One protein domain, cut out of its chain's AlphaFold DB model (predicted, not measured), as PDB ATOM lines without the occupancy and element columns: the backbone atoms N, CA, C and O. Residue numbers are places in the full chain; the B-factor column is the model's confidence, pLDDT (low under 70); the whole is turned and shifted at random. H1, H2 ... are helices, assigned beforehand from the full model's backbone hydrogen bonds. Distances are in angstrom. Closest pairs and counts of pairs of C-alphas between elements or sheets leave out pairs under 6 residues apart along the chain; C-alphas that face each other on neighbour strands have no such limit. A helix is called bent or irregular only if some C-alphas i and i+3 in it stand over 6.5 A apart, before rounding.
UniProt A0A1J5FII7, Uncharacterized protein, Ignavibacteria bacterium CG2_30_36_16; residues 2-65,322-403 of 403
ATOM      1  N   ARG A   2     213.165 240.641 169.785       66.50
ATOM      2  CA  ARG A   2     212.374 240.365 168.572       66.50
ATOM      3  C   ARG A   2     211.978 238.889 168.414       66.50
ATOM      4  O   ARG A   2     210.807 238.561 168.334       66.50
ATOM      5  N   TYR A   3     212.949 237.978 168.492       79.25
ATOM      6  CA  TYR A   3     212.706 236.550 168.243       79.25
ATOM      7  C   TYR A   3     212.464 235.737 169.514       79.25
ATOM      8  O   TYR A   3     212.978 236.064 170.585       79.25
ATOM      9  N   ASN A   4     211.753 234.614 169.377       75.31
ATOM     10  CA  ASN A   4     211.527 233.684 170.481       75.31
ATOM     11  C   ASN A   4     212.835 233.042 170.996       75.31
ATOM     12  O   ASN A   4     213.872 233.028 170.325       75.31
ATOM     13  N   ILE A   5     212.777 232.471 172.202       80.81
ATOM     14  CA  ILE A   5     213.951 231.894 172.872       80.81
ATOM     15  C   ILE A   5     214.585 230.732 172.089       80.81
ATOM     16  O   ILE A   5     215.797 230.544 172.152       80.81
ATOM     17  N   ASN A   6     213.797 229.986 171.307       83.00
ATOM     18  CA  ASN A   6     214.290 228.855 170.520       83.00
ATOM     19  C   ASN A   6     215.211 229.319 169.388       83.00
ATOM     20  O   ASN A   6     216.271 228.732 169.183       83.00
ATOM     21  N   ILE A   7     214.839 230.391 168.682       86.88
ATOM     22  CA  ILE A   7     215.676 230.999 167.639       86.88
ATOM     23  C   ILE A   7     216.963 231.541 168.254       86.88
ATOM     24  O   ILE A   7     218.046 231.272 167.746       86.88
ATOM     25  N   GLN A   8     216.860 232.233 169.387       87.06
ATOM     26  CA  GLN A   8     218.029 232.791 170.065       87.06
ATOM     27  C   GLN A   8     218.987 231.720 170.585       87.06
ATOM     28  O   GLN A   8     220.200 231.900 170.526       87.06
ATOM     29  N   HIS A   9     218.464 230.619 171.124       87.94
ATOM     30  CA  HIS A   9     219.288 229.490 171.542       87.94
ATOM     31  C   HIS A   9     219.985 228.850 170.345       87.94
ATOM     32  O   HIS A   9     221.184 228.602 170.422       87.94
ATOM     33  N   LEU A  10     219.271 228.670 169.229       89.25
ATOM     34  CA  LEU A  10     219.854 228.147 167.995       89.25
ATOM     35  C   LEU A  10     220.986 229.050 167.477       89.25
ATOM     36  O   LEU A  10     222.051 228.555 167.133       89.25
ATOM     37  N   GLN A  11     220.782 230.371 167.494       90.75
ATOM     38  CA  GLN A  11     221.766 231.377 167.066       90.75
ATOM     39  C   GLN A  11     223.032 231.420 167.933       90.75
ATOM     40  O   GLN A  11     224.067 231.909 167.485       90.75
ATOM     41  N   LYS A  12     222.958 230.933 169.176       91.75
ATOM     42  CA  LYS A  12     224.099 230.854 170.100       91.75
ATOM     43  C   LYS A  12     224.871 229.538 169.988       91.75
ATOM     44  O   LYS A  12     225.907 229.404 170.640       91.75
ATOM     45  N   ASP A  13     224.383 228.574 169.207       93.00
ATOM     46  CA  ASP A  13     225.078 227.308 168.989       93.00
ATOM     47  C   ASP A  13     226.391 227.535 168.221       93.00
ATOM     48  O   ASP A  13     226.452 228.316 167.269       93.00
ATOM     49  N   GLN A  14     227.454 226.828 168.610       92.50
ATOM     50  CA  GLN A  14     228.768 226.946 167.973       92.50
ATOM     51  C   GLN A  14     228.750 226.532 166.495       92.50
ATOM     52  O   GLN A  14     229.563 227.028 165.718       92.50
ATOM     53  N   LYS A  15     227.818 225.659 166.096       92.81
ATOM     54  CA  LYS A  15     227.629 225.209 164.711       92.81
ATOM     55  C   LYS A  15     226.799 226.175 163.862       92.81
ATOM     56  O   LYS A  15     226.687 225.978 162.653       92.81
ATOM     57  N   TYR A  16     226.205 227.216 164.453       95.25
ATOM     58  CA  TYR A  16     225.312 228.143 163.746       95.25
ATOM     59  C   TYR A  16     225.953 228.859 162.555       95.25
ATOM     60  O   TYR A  16     225.327 228.882 161.492       95.25
ATOM     61  N   PRO A  17     227.201 229.359 162.642       96.12
ATOM     62  CA  PRO A  17     227.863 229.960 161.486       96.12
ATOM     63  C   PRO A  17     228.002 228.990 160.302       96.12
ATOM     64  O   PRO A  17     227.752 229.374 159.159       96.12
ATOM     65  N   ASP A  18     228.335 227.723 160.569       96.62
ATOM     66  CA  ASP A  18     228.458 226.693 159.533       96.62
ATOM     67  C   ASP A  18     227.098 226.331 158.926       96.62
ATOM     68  O   ASP A  18     226.994 226.141 157.717       96.62
ATOM     69  N   ALA A  19     226.033 226.293 159.728       96.75
ATOM     70  CA  ALA A  19     224.685 226.001 159.243       96.75
ATOM     71  C   ALA A  19     224.099 227.126 158.383       96.75
ATOM     72  O   ALA A  19     223.467 226.866 157.359       96.75
ATOM     73  N   ILE A  20     224.357 228.380 158.760       96.75
ATOM     74  CA  ILE A  20     224.031 229.549 157.934       96.75
ATOM     75  C   ILE A  20     224.827 229.512 156.631       96.75
ATOM     76  O   ILE A  20     224.271 229.767 155.561       96.75
ATOM     77  N   SER A  21     226.115 229.160 156.693       96.81
ATOM     78  CA  SER A  21     226.954 229.033 155.500       96.81
ATOM     79  C   SER A  21     226.468 227.908 154.581       96.81
ATOM     80  O   SER A  21     226.353 228.110 153.372       96.81
ATOM     81  N   PHE A  22     226.080 226.765 155.155       97.19
ATOM     82  CA  PHE A  22     225.421 225.669 154.450       97.19
ATOM     83  C   PHE A  22     224.171 226.163 153.722       97.19
ATOM     84  O   PHE A  22     224.078 226.020 152.504       97.19
ATOM     85  N   LEU A  23     223.230 226.779 154.445       97.06
ATOM     86  CA  LEU A  23     221.975 227.253 153.867       97.06
ATOM     87  C   LEU A  23     222.224 228.305 152.781       97.06
ATOM     88  O   LEU A  23     221.624 228.238 151.711       97.06
ATOM     89  N   SER A  24     223.171 229.214 153.007       95.88
ATOM     90  CA  SER A  24     223.581 230.228 152.032       95.88
ATOM     91  C   SER A  24     224.113 229.615 150.735       95.88
ATOM     92  O   SER A  24     223.798 230.119 149.656       95.88
ATOM     93  N   SER A  25     224.903 228.537 150.810       95.56
ATOM     94  CA  SER A  25     225.343 227.790 149.623       95.56
ATOM     95  C   SER A  25     224.151 227.193 148.877       95.56
ATOM     96  O   SER A  25     224.016 227.418 147.677       95.56
ATOM     97  N   ILE A  26     223.231 226.529 149.586       95.50
ATOM     98  CA  ILE A  26     222.029 225.945 148.974       95.50
ATOM     99  C   ILE A  26     221.160 227.016 148.299       95.50
ATOM    100  O   ILE A  26     220.741 226.828 147.157       95.50
ATOM    101  N   ILE A  27     220.946 228.164 148.952       94.56
ATOM    102  CA  ILE A  27     220.203 229.298 148.383       94.56
ATOM    103  C   ILE A  27     220.860 229.781 147.079       94.56
ATOM    104  O   ILE A  27     220.167 230.059 146.103       94.56
ATOM    105  N   LYS A  28     222.191 229.833 147.003       92.38
ATOM    106  CA  LYS A  28     222.907 230.231 145.777       92.38
ATOM    107  C   LYS A  28     222.926 229.144 144.695       92.38
ATOM    108  O   LYS A  28     223.304 229.417 143.558       92.38
ATOM    109  N   GLY A  29     222.475 227.931 145.017       91.94
ATOM    110  CA  GLY A  29     222.597 226.764 144.146       91.94
ATOM    111  C   GLY A  29     224.010 226.174 144.120       91.94
ATOM    112  O   GLY A  29     224.332 225.417 143.208       91.94
ATOM    113  N   ASP A  30     224.836 226.510 145.111       93.12
ATOM    114  CA  ASP A  30     226.209 226.044 145.258       93.12
ATOM    115  C   ASP A  30     226.296 224.858 146.224       93.12
ATOM    116  O   ASP A  30     225.500 224.704 147.154       93.12
ATOM    117  N   LEU A  31     227.330 224.033 146.047       94.69
ATOM    118  CA  LEU A  31     227.658 222.985 147.009       94.69
ATOM    119  C   LEU A  31     228.325 223.591 148.253       94.69
ATOM    120  O   LEU A  31     229.323 224.303 148.105       94.69
ATOM    121  N   PRO A  32     227.851 223.274 149.475       96.12
ATOM    122  CA  PRO A  32     228.559 223.639 150.695       96.12
ATOM    123  C   PRO A  32     229.978 223.065 150.701       96.12
ATOM    124  O   PRO A  32     230.234 221.969 150.188       96.12
ATOM    125  N   SER A  33     230.918 223.795 151.302       96.50
ATOM    126  CA  SER A  33     232.302 223.325 151.395       96.50
ATOM    127  C   SER A  33     232.398 222.053 152.242       96.50
ATOM    128  O   SER A  33     231.664 221.875 153.215       96.50
ATOM    129  N   LYS A  34     233.355 221.176 151.921       95.75
ATOM    130  CA  LYS A  34     233.599 219.955 152.703       95.75
ATOM    131  C   LYS A  34     233.930 220.249 154.171       95.75
ATOM    132  O   LYS A  34     233.568 219.454 155.028       95.75
ATOM    133  N   THR A  35     234.549 221.395 154.463       96.31
ATOM    134  CA  THR A  35     234.821 221.854 155.834       96.31
ATOM    135  C   THR A  35     233.530 222.126 156.605       96.31
ATOM    136  O   THR A  35     233.371 221.615 157.707       96.31
ATOM    137  N   ILE A  36     232.578 222.848 156.001       96.44
ATOM    138  CA  ILE A  36     231.256 223.100 156.602       96.44
ATOM    139  C   ILE A  36     230.548 221.772 156.887       96.44
ATOM    140  O   ILE A  36     230.031 221.552 157.980       96.44
ATOM    141  N   LEU A  37     230.565 220.848 155.920       95.56
ATOM    142  CA  LEU A  37     229.945 219.533 156.087       95.56
ATOM    143  C   LEU A  37     230.616 218.714 157.198       95.56
ATOM    144  O   LEU A  37     229.919 218.074 157.979       95.56
ATOM    145  N   ALA A  38     231.947 218.761 157.302       94.69
ATOM    146  CA  ALA A  38     232.691 218.074 158.353       94.69
ATOM    147  C   ALA A  38     232.360 218.631 159.745       94.69
ATOM    148  O   ALA A  38     232.235 217.857 160.690       94.69
ATOM    149  N   ASN A  39     232.173 219.945 159.871       93.62
ATOM    150  CA  ASN A  39     231.816 220.579 161.140       93.62
ATOM    151  C   ASN A  39     230.382 220.239 161.579       93.62
ATOM    152  O   ASN A  39     230.123 220.014 162.765       93.62
ATOM    153  N   LEU A  40     229.444 220.170 160.629       93.06
ATOM    154  CA  LEU A  40     228.047 219.849 160.923       93.06
ATOM    155  C   LEU A  40     227.854 218.356 161.227       93.06
ATOM    156  O   LEU A  40     227.280 218.018 162.269       93.06
ATOM    157  N   TYR A  41     228.393 217.485 160.369       92.00
ATOM    158  CA  TYR A  41     228.079 216.049 160.321       92.00
ATOM    159  C   TYR A  41     229.244 215.121 160.703       92.00
ATOM    160  O   TYR A  41     229.045 213.926 160.894       92.00
ATOM    161  N   GLY A  42     230.464 215.641 160.842       91.12
ATOM    162  CA  GLY A  42     231.668 214.839 161.069       91.12
ATOM    163  C   GLY A  42     232.341 214.379 159.771       91.12
ATOM    164  O   GLY A  42     231.709 214.226 158.726       91.12
ATOM    165  N   ALA A  43     233.657 214.148 159.839       92.19
ATOM    166  CA  ALA A  43     234.501 213.856 158.674       92.19
ATOM    167  C   ALA A  43     234.078 212.594 157.897       92.19
ATOM    168  O   ALA A  43     234.192 212.556 156.674       92.19
ATOM    169  N   GLU A  44     233.559 211.584 158.594       91.06
ATOM    170  CA  GLU A  44     233.176 210.295 158.006       91.06
ATOM    171  C   GLU A  44     231.971 210.401 157.057       91.06
ATOM    172  O   GLU A  44     231.847 209.610 156.123       91.06
ATOM    173  N   LEU A  45     231.097 211.395 157.258       90.69
ATOM    174  CA  LEU A  45     229.849 211.545 156.502       90.69
ATOM    175  C   LEU A  45     229.934 212.566 155.362       90.69
ATOM    176  O   LEU A  45     229.002 212.663 154.560       90.69
ATOM    177  N   VAL A  46     231.047 213.296 155.242       94.38
ATOM    178  CA  VAL A  46     231.210 214.409 154.290       94.38
ATOM    179  C   VAL A  46     230.912 213.998 152.852       94.38
ATOM    180  O   VAL A  46     230.113 214.657 152.196       94.38
ATOM    181  N   GLU A  47     231.517 212.919 152.346       94.69
ATOM    182  CA  GLU A  47     231.344 212.518 150.938       94.69
ATOM    183  C   GLU A  47     229.916 212.049 150.629       94.69
ATOM    184  O   GLU A  47     229.403 212.294 149.532       94.69
ATOM    185  N   ILE A  48     229.260 211.409 151.603       93.06
ATOM    186  CA  ILE A  48     227.875 210.942 151.478       93.06
ATOM    187  C   ILE A  48     226.941 212.152 151.403       93.06
ATOM    188  O   ILE A  48     226.171 212.286 150.451       93.06
ATOM    189  N   VAL A  49     227.059 213.070 152.368       93.75
ATOM    190  CA  VAL A  49     226.259 214.300 152.435       93.75
ATOM    191  C   VAL A  49     226.493 215.176 151.203       93.75
ATOM    192  O   VAL A  49     225.540 215.645 150.583       93.75
ATOM    193  N   TYR A  50     227.752 215.350 150.794       95.19
ATOM    194  CA  TYR A  50     228.121 216.133 149.616       95.19
ATOM    195  C   TYR A  50     227.466 215.581 148.345       95.19
ATOM    196  O   TYR A  50     226.894 216.333 147.554       95.19
ATOM    197  N   SER A  51     227.508 214.257 148.165       93.44
ATOM    198  CA  SER A  51     226.883 213.583 147.022       93.44
ATOM    199  C   SER A  51     225.359 213.728 147.037       93.44
ATOM    200  O   SER A  51     224.759 213.969 145.989       93.44
ATOM    201  N   PHE A  52     224.732 213.648 148.216       92.69
ATOM    202  CA  PHE A  52     223.289 213.841 148.372       92.69
ATOM    203  C   PHE A  52     222.852 215.249 147.950       92.69
ATOM    204  O   PHE A  52     221.937 215.408 147.140       92.69
ATOM    205  N   ILE A  53     223.550 216.276 148.441       94.44
ATOM    206  CA  ILE A  53     223.264 217.678 148.106       94.44
ATOM    207  C   ILE A  53     223.491 217.931 146.615       94.44
ATOM    208  O   ILE A  53     222.692 218.608 145.974       94.44
ATOM    209  N   LYS A  54     224.550 217.354 146.037       94.31
ATOM    210  CA  LYS A  54     224.824 217.468 144.602       94.31
ATOM    211  C   LYS A  54     223.660 216.953 143.765       94.31
ATOM    212  O   LYS A  54     223.256 217.644 142.836       94.31
ATOM    213  N   ASN A  55     223.101 215.800 144.114       92.31
ATOM    214  CA  ASN A  55     221.934 215.256 143.421       92.31
ATOM    215  C   ASN A  55     220.700 216.147 143.616       92.31
ATOM    216  O   ASN A  55     219.997 216.430 142.653       92.31
ATOM    217  N   PHE A  56     220.469 216.655 144.830       92.19
ATOM    218  CA  PHE A  56     219.366 217.583 145.096       92.19
ATOM    219  C   PHE A  56     219.444 218.859 144.237       92.19
ATOM    220  O   PHE A  56     218.424 219.332 143.740       92.19
ATOM    221  N   LEU A  57     220.646 219.406 144.034       91.50
ATOM    222  CA  LEU A  57     220.858 220.629 143.255       91.50
ATOM    223  C   LEU A  57     220.830 220.408 141.732       91.50
ATOM    224  O   LEU A  57     220.543 221.356 141.002       91.50
ATOM    225  N   GLN A  58     221.102 219.193 141.238       85.69
ATOM    226  CA  GLN A  58     221.175 218.894 139.796       85.69
ATOM    227  C   GLN A  58     219.877 219.211 139.039       85.69
ATOM    228  O   GLN A  58     219.935 219.680 137.904       85.69
ATOM    229  N   ASP A  59     218.727 219.031 139.688       68.19
ATOM    230  CA  ASP A  59     217.409 219.201 139.067       68.19
ATOM    231  C   ASP A  59     216.782 220.580 139.328       68.19
ATOM    232  O   ASP A  59     215.599 220.797 139.049       68.19
ATOM    233  N   LYS A  60     217.538 221.530 139.897       73.69
ATOM    234  CA  LYS A  60     216.972 222.779 140.419       73.69
ATOM    235  C   LYS A  60     217.651 224.017 139.849       73.69
ATOM    236  O   LYS A  60     218.865 224.186 139.886       73.69
ATOM    237  N   SER A  61     216.842 224.962 139.377       76.69
ATOM    238  CA  SER A  61     217.305 226.229 138.800       76.69
ATOM    239  C   SER A  61     217.533 227.331 139.845       76.69
ATOM    240  O   SER A  61     217.223 228.494 139.583       76.69
ATOM    241  N   TYR A  62     218.031 226.987 141.036       81.69
ATOM    242  CA  TYR A  62     218.219 227.943 142.136       81.69
ATOM    243  C   TYR A  62     219.244 229.032 141.811       81.69
ATOM    244  O   TYR A  62     218.994 230.199 142.091       81.69
ATOM    245  N   SER A  63     220.318 228.685 141.099       75.81
ATOM    246  CA  SER A  63     221.372 229.620 140.673       75.81
ATOM    247  C   SER A  63     220.903 230.734 139.727       75.81
ATOM    248  O   SER A  63     221.627 231.698 139.495       75.81
ATOM    249  N   LYS A  64     219.693 230.620 139.162       82.88
ATOM    250  CA  LYS A  64     219.081 231.649 138.304       82.88
ATOM    251  C   LYS A  64     218.159 232.602 139.067       82.88
ATOM    252  O   LYS A  64     217.652 233.547 138.466       82.88
ATOM    253  N   ARG A  65     217.879 232.321 140.341       88.56
ATOM    254  CA  ARG A  65     217.007 233.135 141.190       88.56
ATOM    255  C   ARG A  65     217.852 234.120 141.987       88.56
ATOM    256  O   ARG A  65     218.991 233.823 142.329       88.56
ATOM    257  N   SER A 322     201.275 221.959 163.037       90.12
ATOM    258  CA  SER A 322     201.941 220.959 162.195       90.12
ATOM    259  C   SER A 322     202.991 221.612 161.289       90.12
ATOM    260  O   SER A 322     202.864 222.783 160.933       90.12
ATOM    261  N   MET A 323     204.005 220.855 160.860       92.25
ATOM    262  CA  MET A 323     205.079 221.376 159.997       92.25
ATOM    263  C   MET A 323     204.544 222.065 158.732       92.25
ATOM    264  O   MET A 323     205.010 223.139 158.357       92.25
ATOM    265  N   GLU A 324     203.519 221.489 158.102       91.25
ATOM    266  CA  GLU A 324     202.854 222.102 156.953       91.25
ATOM    267  C   GLU A 324     202.181 223.435 157.316       91.25
ATOM    268  O   GLU A 324     202.306 224.410 156.577       91.25
ATOM    269  N   GLY A 325     201.515 223.505 158.473       90.06
ATOM    270  CA  GLY A 325     200.938 224.744 158.993       90.06
ATOM    271  C   GLY A 325     201.992 225.824 159.249       90.06
ATOM    272  O   GLY A 325     201.760 226.985 158.911       90.06
ATOM    273  N   ARG A 326     203.173 225.447 159.763       92.19
ATOM    274  CA  ARG A 326     204.298 226.374 159.976       92.19
ATOM    275  C   ARG A 326     204.811 226.953 158.664       92.19
ATOM    276  O   ARG A 326     204.910 228.170 158.544       92.19
ATOM    277  N   ILE A 327     205.067 226.094 157.675       94.75
ATOM    278  CA  ILE A 327     205.512 226.506 156.336       94.75
ATOM    279  C   ILE A 327     204.482 227.438 155.695       94.75
ATOM    280  O   ILE A 327     204.838 228.522 155.240       94.75
ATOM    281  N   ARG A 328     203.194 227.066 155.711       92.50
ATOM    282  CA  ARG A 328     202.124 227.909 155.159       92.50
ATOM    283  C   ARG A 328     202.064 229.267 155.854       92.50
ATOM    284  O   ARG A 328     201.949 230.272 155.166       92.50
ATOM    285  N   ASN A 329     202.155 229.322 157.184       92.88
ATOM    286  CA  ASN A 329     202.140 230.587 157.921       92.88
ATOM    287  C   ASN A 329     203.321 231.501 157.537       92.88
ATOM    288  O   ASN A 329     203.105 232.691 157.345       92.88
ATOM    289  N   ILE A 330     204.526 230.955 157.341       95.56
ATOM    290  CA  ILE A 330     205.675 231.741 156.863       95.56
ATOM    291  C   ILE A 330     205.437 232.237 155.429       95.56
ATOM    292  O   ILE A 330     205.632 233.416 155.149       95.56
ATOM    293  N   ILE A 331     204.942 231.380 154.528       96.00
ATOM    294  CA  ILE A 331     204.630 231.789 153.147       96.00
ATOM    295  C   ILE A 331     203.569 232.899 153.120       96.00
ATOM    296  O   ILE A 331     203.688 233.831 152.331       96.00
ATOM    297  N   LYS A 332     202.572 232.863 154.015       95.75
ATOM    298  CA  LYS A 332     201.576 233.938 154.147       95.75
ATOM    299  C   LYS A 332     202.205 235.297 154.478       95.75
ATOM    300  O   LYS A 332     201.762 236.290 153.906       95.75
ATOM    301  N   LEU A 333     203.220 235.335 155.351       95.62
ATOM    302  CA  LEU A 333     203.982 236.556 155.651       95.62
ATOM    303  C   LEU A 333     204.698 237.069 154.396       95.62
ATOM    304  O   LEU A 333     204.571 238.238 154.049       95.62
ATOM    305  N   GLY A 334     205.370 236.171 153.668       95.50
ATOM    306  CA  GLY A 334     206.036 236.509 152.410       95.50
ATOM    307  C   GLY A 334     205.080 237.061 151.349       95.50
ATOM    308  O   GLY A 334     205.392 238.070 150.732       95.50
ATOM    309  N   ILE A 335     203.903 236.450 151.172       95.81
ATOM    310  CA  ILE A 335     202.874 236.926 150.233       95.81
ATOM    311  C   ILE A 335     202.407 238.337 150.612       95.81
ATOM    312  O   ILE A 335     202.346 239.202 149.742       95.81
ATOM    313  N   TRP A 336     202.103 238.583 151.893       97.12
ATOM    314  CA  TRP A 336     201.685 239.909 152.363       97.12
ATOM    315  C   TRP A 336     202.756 240.966 152.095       97.12
ATOM    316  O   TRP A 336     202.463 241.994 151.486       97.12
ATOM    317  N   ALA A 337     204.005 240.678 152.453       95.75
ATOM    318  CA  ALA A 337     205.098 241.619 152.271       95.75
ATOM    319  C   ALA A 337     205.414 241.877 150.782       95.75
ATOM    320  O   ALA A 337     205.662 243.021 150.400       95.75
ATOM    321  N   SER A 338     205.305 240.863 149.913       94.44
ATOM    322  CA  SER A 338     205.401 241.033 148.453       94.44
ATOM    323  C   SER A 338     204.317 241.942 147.896       94.44
ATOM    324  O   SER A 338     204.616 242.841 147.110       94.44
ATOM    325  N   GLN A 339     203.064 241.757 148.314       95.50
ATOM    326  CA  GLN A 339     201.986 242.640 147.874       95.50
ATOM    327  C   GLN A 339     202.191 244.067 148.394       95.50
ATOM    328  O   GLN A 339     202.066 245.003 147.611       95.50
ATOM    329  N   GLY A 340     202.603 244.240 149.654       95.19
ATOM    330  CA  GLY A 340     202.915 245.555 150.221       95.19
ATOM    331  C   GLY A 340     204.038 246.279 149.480       95.19
ATOM    332  O   GLY A 340     203.887 247.443 149.120       95.19
ATOM    333  N   TYR A 341     205.126 245.577 149.158       92.94
ATOM    334  CA  TYR A 341     206.217 246.129 148.351       92.94
ATOM    335  C   TYR A 341     205.747 246.551 146.947       92.94
ATOM    336  O   TYR A 341     206.113 247.621 146.457       92.94
ATOM    337  N   ASN A 342     204.875 245.755 146.316       93.25
ATOM    338  CA  ASN A 342     204.306 246.055 144.995       93.25
ATOM    339  C   ASN A 342     203.404 247.290 144.972       93.25
ATOM    340  O   ASN A 342     203.160 247.841 143.896       93.25
ATOM    341  N   LEU A 343     202.919 247.753 146.127       92.75
ATOM    342  CA  LEU A 343     202.166 249.002 146.190       92.75
ATOM    343  C   LEU A 343     203.031 250.210 145.831       92.75
ATOM    344  O   LEU A 343     202.470 251.196 145.347       92.75
ATOM    345  N   GLN A 344     204.359 250.108 145.995       90.31
ATOM    346  CA  GLN A 344     205.323 251.184 145.739       90.31
ATOM    347  C   GLN A 344     204.922 252.484 146.450       90.31
ATOM    348  O   GLN A 344     204.949 253.565 145.863       90.31
ATOM    349  N   SER A 345     204.475 252.358 147.699       91.00
ATOM    350  CA  SER A 345     204.053 253.496 148.507       91.00
ATOM    351  C   SER A 345     205.262 254.301 148.978       91.00
ATOM    352  O   SER A 345     206.286 253.738 149.364       91.00
ATOM    353  N   ASP A 346     205.135 255.623 148.994       90.81
ATOM    354  CA  ASP A 346     206.069 256.533 149.659       90.81
ATOM    355  C   ASP A 346     205.747 256.709 151.155       90.81
ATOM    356  O   ASP A 346     206.499 257.354 151.890       90.81
ATOM    357  N   TRP A 347     204.653 256.105 151.636       92.62
ATOM    358  CA  TRP A 347     204.237 256.192 153.026       92.62
ATOM    359  C   TRP A 347     205.086 255.280 153.918       92.62
ATOM    360  O   TRP A 347     204.925 254.057 153.940       92.62
ATOM    361  N   LEU A 348     205.990 255.903 154.678       91.12
ATOM    362  CA  LEU A 348     206.982 255.229 155.519       91.12
ATOM    363  C   LEU A 348     206.402 254.131 156.439       91.12
ATOM    364  O   LEU A 348     206.934 253.025 156.389       91.12
ATOM    365  N   PRO A 349     205.289 254.340 157.178       92.69
ATOM    366  CA  PRO A 349     204.748 253.307 158.065       92.69
ATOM    367  C   PRO A 349     204.389 251.989 157.365       92.69
ATOM    368  O   PRO A 349     204.509 250.915 157.952       92.69
ATOM    369  N   LEU A 350     203.936 252.031 156.106       94.25
ATOM    370  CA  LEU A 350     203.681 250.800 155.357       94.25
ATOM    371  C   LEU A 350     204.995 250.096 155.002       94.25
ATOM    372  O   LEU A 350     205.094 248.878 155.146       94.25
ATOM    373  N   ASN A 351     205.992 250.853 154.549       94.12
ATOM    374  CA  ASN A 351     207.292 250.309 154.158       94.12
ATOM    375  C   ASN A 351     208.019 249.671 155.349       94.12
ATOM    376  O   ASN A 351     208.594 248.592 155.201       94.12
ATOM    377  N   ASP A 352     207.922 250.277 156.530       94.75
ATOM    378  CA  ASP A 352     208.475 249.736 157.773       94.75
ATOM    379  C   ASP A 352     207.842 248.389 158.138       94.75
ATOM    380  O   ASP A 352     208.554 247.425 158.426       94.75
ATOM    381  N   PHE A 353     206.519 248.267 157.997       95.19
ATOM    382  CA  PHE A 353     205.807 247.007 158.235       95.19
ATOM    383  C   PHE A 353     206.176 245.939 157.204       95.19
ATOM    384  O   PHE A 353     206.333 244.768 157.546       95.19
ATOM    385  N   VAL A 354     206.330 246.324 155.933       95.81
ATOM    386  CA  VAL A 354     206.798 245.422 154.871       95.81
ATOM    387  C   VAL A 354     208.185 244.877 155.202       95.81
ATOM    388  O   VAL A 354     208.391 243.667 155.099       95.81
ATOM    389  N   MET A 355     209.113 245.728 155.647       94.94
ATOM    390  CA  MET A 355     210.452 245.305 156.068       94.94
ATOM    391  C   MET A 355     210.406 244.382 157.292       94.94
ATOM    392  O   MET A 355     211.039 243.326 157.275       94.94
ATOM    393  N   GLU A 356     209.638 244.738 158.329       95.25
ATOM    394  CA  GLU A 356     209.481 243.925 159.543       95.25
ATOM    395  C   GLU A 356     208.951 242.522 159.213       95.25
ATOM    396  O   GLU A 356     209.571 241.519 159.576       95.25
ATOM    397  N   VAL A 357     207.858 242.440 158.447       95.38
ATOM    398  CA  VAL A 357     207.211 241.173 158.074       95.38
ATOM    399  C   VAL A 357     208.093 240.326 157.153       95.38
ATOM    400  O   VAL A 357     208.115 239.097 157.284       95.38
ATOM    401  N   TYR A 358     208.830 240.945 156.225       93.81
ATOM    402  CA  TYR A 358     209.768 240.217 155.369       93.81
ATOM    403  C   TYR A 358     210.903 239.579 156.160       93.81
ATOM    404  O   TYR A 358     211.227 238.412 155.926       93.81
ATOM    405  N   GLU A 359     211.501 240.343 157.070       94.56
ATOM    406  CA  GLU A 359     212.599 239.879 157.910       94.56
ATOM    407  C   GLU A 359     212.128 238.750 158.841       94.56
ATOM    408  O   GLU A 359     212.781 237.711 158.925       94.56
ATOM    409  N   GLU A 360     210.930 238.873 159.426       93.50
ATOM    410  CA  GLU A 360     210.306 237.792 160.199       93.50
ATOM    411  C   GLU A 360     210.103 236.520 159.365       93.50
ATOM    412  O   GLU A 360     210.429 235.412 159.802       93.50
ATOM    413  N   ALA A 361     209.589 236.650 158.138       94.94
ATOM    414  CA  ALA A 361     209.412 235.503 157.254       94.94
ATOM    415  C   ALA A 361     210.749 234.801 156.966       94.94
ATOM    416  O   ALA A 361     210.817 233.569 157.011       94.94
ATOM    417  N   LEU A 362     211.805 235.574 156.696       95.38
ATOM    418  CA  LEU A 362     213.127 235.053 156.367       95.38
ATOM    419  C   LEU A 362     213.761 234.335 157.563       95.38
ATOM    420  O   LEU A 362     214.071 233.149 157.451       95.38
ATOM    421  N   VAL A 363     213.847 234.985 158.728       94.25
ATOM    422  CA  VAL A 363     214.444 234.396 159.942       94.25
ATOM    423  C   VAL A 363     213.738 233.108 160.350       94.25
ATOM    424  O   VAL A 363     214.375 232.113 160.707       94.25
ATOM    425  N   HIS A 364     212.410 233.073 160.262       94.12
ATOM    426  CA  HIS A 364     211.665 231.866 160.584       94.12
ATOM    427  C   HIS A 364     211.822 230.752 159.544       94.12
ATOM    428  O   HIS A 364     211.838 229.575 159.923       94.12
ATOM    429  N   ALA A 365     211.950 231.087 158.257       95.94
ATOM    430  CA  ALA A 365     212.248 230.107 157.218       95.94
ATOM    431  C   ALA A 365     213.630 229.475 157.439       95.94
ATOM    432  O   ALA A 365     213.751 228.248 157.415       95.94
ATOM    433  N   GLU A 366     214.645 230.296 157.718       96.00
ATOM    434  CA  GLU A 366     215.996 229.832 158.036       96.00
ATOM    435  C   GLU A 366     216.005 228.941 159.272       96.00
ATOM    436  O   GLU A 366     216.527 227.828 159.221       96.00
ATOM    437  N   HIS A 367     215.355 229.374 160.357       94.69
ATOM    438  CA  HIS A 367     215.259 228.598 161.589       94.69
ATOM    439  C   HIS A 367     214.690 227.192 161.349       94.69
ATOM    440  O   HIS A 367     215.222 226.215 161.876       94.69
ATOM    441  N   LEU A 368     213.630 227.064 160.537       94.69
ATOM    442  CA  LEU A 368     213.019 225.761 160.249       94.69
ATOM    443  C   LEU A 368     213.943 224.806 159.489       94.69
ATOM    444  O   LEU A 368     213.828 223.594 159.687       94.69
ATOM    445  N   VAL A 369     214.805 225.337 158.618       96.69
ATOM    446  CA  VAL A 369     215.777 224.548 157.852       96.69
ATOM    447  C   VAL A 369     216.992 224.219 158.716       96.69
ATOM    448  O   VAL A 369     217.358 223.054 158.834       96.69
ATOM    449  N   ILE A 370     217.580 225.227 159.367       96.00
ATOM    450  CA  ILE A 370     218.812 225.098 160.157       96.00
ATOM    451  C   ILE A 370     218.626 224.169 161.346       96.00
ATOM    452  O   ILE A 370     219.526 223.390 161.643       96.00
ATOM    453  N   LYS A 371     217.462 224.209 162.003       94.00
ATOM    454  CA  LYS A 371     217.188 223.341 163.149       94.00
ATOM    455  C   LYS A 371     217.422 221.859 162.827       94.00
ATOM    456  O   LYS A 371     217.991 221.159 163.655       94.00
ATOM    457  N   ASP A 372     217.037 221.398 161.637       94.62
ATOM    458  CA  ASP A 372     217.242 219.999 161.239       94.62
ATOM    459  C   ASP A 372     218.726 219.674 161.009       94.62
ATOM    460  O   ASP A 372     219.161 218.557 161.265       94.62
ATOM    461  N   LEU A 373     219.538 220.650 160.584       93.19
ATOM    462  CA  LEU A 373     220.978 220.451 160.371       93.19
ATOM    463  C   LEU A 373     221.735 220.174 161.682       93.19
ATOM    464  O   LEU A 373     222.889 219.747 161.647       93.19
ATOM    465  N   PHE A 374     221.116 220.444 162.834       90.19
ATOM    466  CA  PHE A 374     221.715 220.268 164.159       90.19
ATOM    467  C   PHE A 374     221.367 218.947 164.831       90.19
ATOM    468  O   PHE A 374     221.901 218.658 165.903       90.19
ATOM    469  N   GLU A 375     220.499 218.140 164.229       90.12
ATOM    470  CA  GLU A 375     220.032 216.915 164.862       90.12
ATOM    471  C   GLU A 375     221.180 215.892 164.983       90.12
ATOM    472  O   GLU A 375     221.796 215.507 163.983       90.12
ATOM    473  N   PRO A 376     221.524 215.448 166.209       85.25
ATOM    474  CA  PRO A 376     222.697 214.603 166.437       85.25
ATOM    475  C   PRO A 376     222.475 213.148 166.007       85.25
ATOM    476  O   PRO A 376     223.437 212.396 165.859       85.25
ATOM    477  N   GLN A 377     221.220 212.737 165.830       88.88
ATOM    478  CA  GLN A 377     220.817 211.389 165.440       88.88
ATOM    479  C   GLN A 377     220.154 211.427 164.066       88.88
ATOM    480  O   GLN A 377     219.514 212.414 163.720       88.88
ATOM    481  N   SER A 378     220.297 210.353 163.286       90.69
ATOM    482  CA  SER A 378     219.694 210.244 161.946       90.69
ATOM    483  C   SER A 378     220.006 211.436 161.030       90.69
ATOM    484  O   SER A 378     219.147 211.929 160.305       90.69
ATOM    485  N   GLN A 379     221.260 211.897 161.044       90.81
ATOM    486  CA  GLN A 379     221.701 213.103 160.335       90.81
ATOM    487  C   GLN A 379     221.319 213.138 158.845       90.81
ATOM    488  O   GLN A 379     221.013 214.203 158.317       90.81
ATOM    489  N   GLN A 380     221.305 211.989 158.161       91.12
ATOM    490  CA  GLN A 380     220.883 211.917 156.759       91.12
ATOM    491  C   GLN A 380     219.382 212.194 156.593       91.12
ATOM    492  O   GLN A 380     219.012 212.969 155.716       91.12
ATOM    493  N   ASP A 381     218.528 211.631 157.453       93.62
ATOM    494  CA  ASP A 381     217.075 211.850 157.406       93.62
ATOM    495  C   ASP A 381     216.743 213.325 157.644       93.62
ATOM    496  O   ASP A 381     215.929 213.922 156.932       93.62
ATOM    497  N   PHE A 382     217.423 213.945 158.610       95.00
ATOM    498  CA  PHE A 382     217.243 215.360 158.902       95.00
ATOM    499  C   PHE A 382     217.834 216.274 157.827       95.00
ATOM    500  O   PHE A 382     217.218 217.288 157.509       95.00
ATOM    501  N   LEU A 383     218.936 215.895 157.172       95.44
ATOM    502  CA  LEU A 383     219.408 216.587 155.971       95.44
ATOM    503  C   LEU A 383     218.343 216.567 154.863       95.44
ATOM    504  O   LEU A 383     218.056 217.605 154.268       95.44
ATOM    505  N   VAL A 384     217.728 215.409 154.594       94.69
ATOM    506  CA  VAL A 384     216.647 215.310 153.599       94.69
ATOM    507  C   VAL A 384     215.471 216.200 154.002       94.69
ATOM    508  O   VAL A 384     214.958 216.959 153.178       94.69
ATOM    509  N   SER A 385     215.066 216.156 155.274       95.94
ATOM    510  CA  SER A 385     214.010 217.016 155.816       95.94
ATOM    511  C   SER A 385     214.332 218.506 155.642       95.94
ATOM    512  O   SER A 385     213.480 219.258 155.161       95.94
ATOM    513  N   ALA A 386     215.564 218.931 155.935       96.62
ATOM    514  CA  ALA A 386     216.028 220.304 155.755       96.62
ATOM    515  C   ALA A 386     215.913 220.755 154.290       96.62
ATOM    516  O   ALA A 386     215.380 221.831 154.013       96.62
ATOM    517  N   LEU A 387     216.341 219.914 153.341       95.62
ATOM    518  CA  LEU A 387     216.267 220.207 151.906       95.62
ATOM    519  C   LEU A 387     214.818 220.259 151.389       95.62
ATOM    520  O   LEU A 387     214.474 221.154 150.616       95.62
ATOM    521  N   ILE A 388     213.936 219.373 151.867       95.31
ATOM    522  CA  ILE A 388     212.494 219.417 151.555       95.31
ATOM    523  C   ILE A 388     211.856 220.701 152.103       95.31
ATOM    524  O   ILE A 388     211.041 221.335 151.427       95.31
ATOM    525  N   LYS A 389     212.198 221.100 153.333       97.25
ATOM    526  CA  LYS A 389     211.717 222.355 153.927       97.25
ATOM    527  C   LYS A 389     212.209 223.557 153.134       97.25
ATOM    528  O   LYS A 389     211.403 224.432 152.833       97.25
ATOM    529  N   PHE A 390     213.485 223.566 152.751       96.25
ATOM    530  CA  PHE A 390     214.059 224.595 151.892       96.25
ATOM    531  C   PHE A 390     213.297 224.716 150.566       96.25
ATOM    532  O   PHE A 390     212.901 225.817 150.190       96.25
ATOM    533  N   GLU A 391     213.006 223.598 149.892       94.50
ATOM    534  CA  GLU A 391     212.244 223.612 148.641       94.50
ATOM    535  C   GLU A 391     210.854 224.240 148.825       94.50
ATOM    536  O   GLU A 391     210.471 225.148 148.079       94.50
ATOM    537  N   LYS A 392     210.126 223.807 149.862       95.19
ATOM    538  CA  LYS A 392     208.791 224.330 150.191       95.19
ATOM    539  C   LYS A 392     208.808 225.809 150.585       95.19
ATOM    540  O   LYS A 392     207.843 226.514 150.314       95.19
ATOM    541  N   LEU A 393     209.886 226.274 151.213       96.50
ATOM    542  CA  LEU A 393     210.085 227.662 151.639       96.50
ATOM    543  C   LEU A 393     210.789 228.521 150.586       96.50
ATOM    544  O   LEU A 393     211.028 229.702 150.822       96.50
ATOM    545  N   SER A 394     211.087 227.981 149.402       93.81
ATOM    546  CA  SER A 394     211.793 228.734 148.369       93.81
ATOM    547  C   SER A 394     211.122 230.065 147.969       93.81
ATOM    548  O   SER A 394     211.857 231.007 147.697       93.81
ATOM    549  N   PRO A 395     209.786 230.260 147.995       93.25
ATOM    550  CA  PRO A 395     209.198 231.590 147.768       93.25
ATOM    551  C   PRO A 395     209.638 232.675 148.774       93.25
ATOM    552  O   PRO A 395     209.494 233.864 148.505       93.25
ATOM    553  N   ILE A 396     210.173 232.284 149.933       96.06
ATOM    554  CA  ILE A 396     210.673 233.203 150.965       96.06
ATOM    555  C   ILE A 396     212.142 233.558 150.739       96.06
ATOM    556  O   ILE A 396     212.520 234.718 150.871       96.06
ATOM    557  N   PHE A 397     212.961 232.572 150.367       95.62
ATOM    558  CA  PHE A 397     214.409 232.751 150.201       95.62
ATOM    559  C   PHE A 397     214.808 233.525 148.946       95.62
ATOM    560  O   PHE A 397     215.955 233.950 148.831       95.62
ATOM    561  N   TYR A 398     213.895 233.707 147.998       92.75
ATOM    562  CA  TYR A 398     214.185 234.382 146.738       92.75
ATOM    563  C   TYR A 398     213.251 235.567 146.522       92.75
ATOM    564  O   TYR A 398     212.093 235.561 146.946       92.75
ATOM    565  N   SER A 399     213.752 236.600 145.853       81.06
ATOM    566  CA  SER A 399     212.898 237.638 145.291       81.06
ATOM    567  C   SER A 399     212.349 237.170 143.944       81.06
ATOM    568  O   SER A 399     213.073 236.606 143.121       81.06
ATOM    569  N   ASP A 400     211.074 237.453 143.695       64.50
ATOM    570  CA  ASP A 400     210.524 237.400 142.335       64.50
ATOM    571  C   ASP A 400     210.941 238.646 141.521       64.50
ATOM    572  O   ASP A 400     210.761 238.710 140.306       64.50
ATOM    573  N   TYR A 401     211.566 239.623 142.185       47.59
ATOM    574  CA  TYR A 401     212.097 240.843 141.596       47.59
ATOM    575  C   TYR A 401     213.484 240.602 141.003       47.59
ATOM    576  O   TYR A 401     214.430 240.240 141.713       47.59
ATOM    577  N   LYS A 402     213.615 240.853 139.700       35.62
ATOM    578  CA  LYS A 402     214.899 241.236 139.113       35.62
ATOM    579  C   LYS A 402     215.104 242.712 139.447       35.62
ATOM    580  O   LYS A 402     214.323 243.533 138.976       35.62
ATOM    581  N   HIS A 403     216.076 243.000 140.308       35.50
ATOM    582  CA  HIS A 403     216.554 244.361 140.548       35.50
ATOM    583  C   HIS A 403     217.137 244.971 139.275       35.50
ATOM    584  O   HIS A 403     217.774 244.210 138.504       35.50
TER     585      HIS A 403
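This is residues 2 to 65 and 322 to 403 of the 403 residues of an uncharacterized protein of Ignavibacteria bacterium CG2_30_36_16 (UniProt A0A1J5FII7). Look first at the long helix H6, the spine of an elongated up-and-down bundle of three helices: H5 packs along it, and H7 folds back along its last part, residues 361 to 373. At the end of H6 where H7 begins, H2 crosses it, H3 packs on H2 and H4 on H3, while the turn at residues 344 to 349 sticks out at the far end. You have 146 printed residues with seven named helices, H1 to H7 in chain order, and no named strand: the class is all helix. The whole is compact, with a radius of gyration of the C-alphas of 16.3 A, and spans 54 by 35 by 27 A.

Find C-alpha 348 at (206.982, 255.229, 155.519); from there H6, residues 348 to 373, runs 37.8 A to C-alpha 373 at (220.978, 220.451, 160.371). Before it comes H5, residues 323 to 342, 28.9 A long. After it comes H7, residues 379 to 397, 23.3 A long, ending at C-alpha 397 at (214.409, 232.751, 150.201). H7 has a kink of 46 degrees near residue 391 and is irregular, with C-alphas 392 and 395 7.7 A apart. Earlier, find H1 at residues 5 to 11, H2 at 16 to 28, 18.2 A long, H3 at 34 to 41, and H4 at 43 to 58, 23.7 A long. H4 is irregular too, with C-alphas 44 and 47 7.6 A apart.

Start at H6, the hub, which touches four helices. H5 and H6 form a helical hairpin at a shallow tilt of 29 degrees, opposite ways; their closest C-alphas, Ala 337 and Val 354, are 4.9 A apart. H6 and H7 form another, at 16 degrees, with C-alphas 369 and 386 closest at 4.7 A. H5 touches H7 with residues 327 to 334 alone, C-alphas 334 and 396 being closest at 5.9 A. H2 touches H6 with residues 19 to 23 alone, about perpendicular at 74 degrees; the closest C-alphas, Ala 19 and Ile 370, are 6.0 A apart. H1 and H6 only just touch, with 3 pairs of C-alphas within 8 A, the closest being Ile 7 and His 367 at 6.5 A. H3 touches H2, C-alphas 36 and 18 being closest at 5.4 A, and H4, C-alphas 37 and 46 at 5.6 A. H4 and H6 are apart. Every O i to N i+4 pair is within hydrogen-bond range in H1, H2, H3 and H5; H4 has 10 of 12, H6 20 of 22 and H7 13 of 15.

The two C-alphas farthest apart, Glu 44 and Trp 347, are 54.5 A from each other. Residues 66 to 321 are not printed, and C-alphas 65 and 322 stand 28.6 A apart across this cut. The links that are printed whole are tight. In this model, pLDDT is under 70 at residues 2, 59 and 400 to 403.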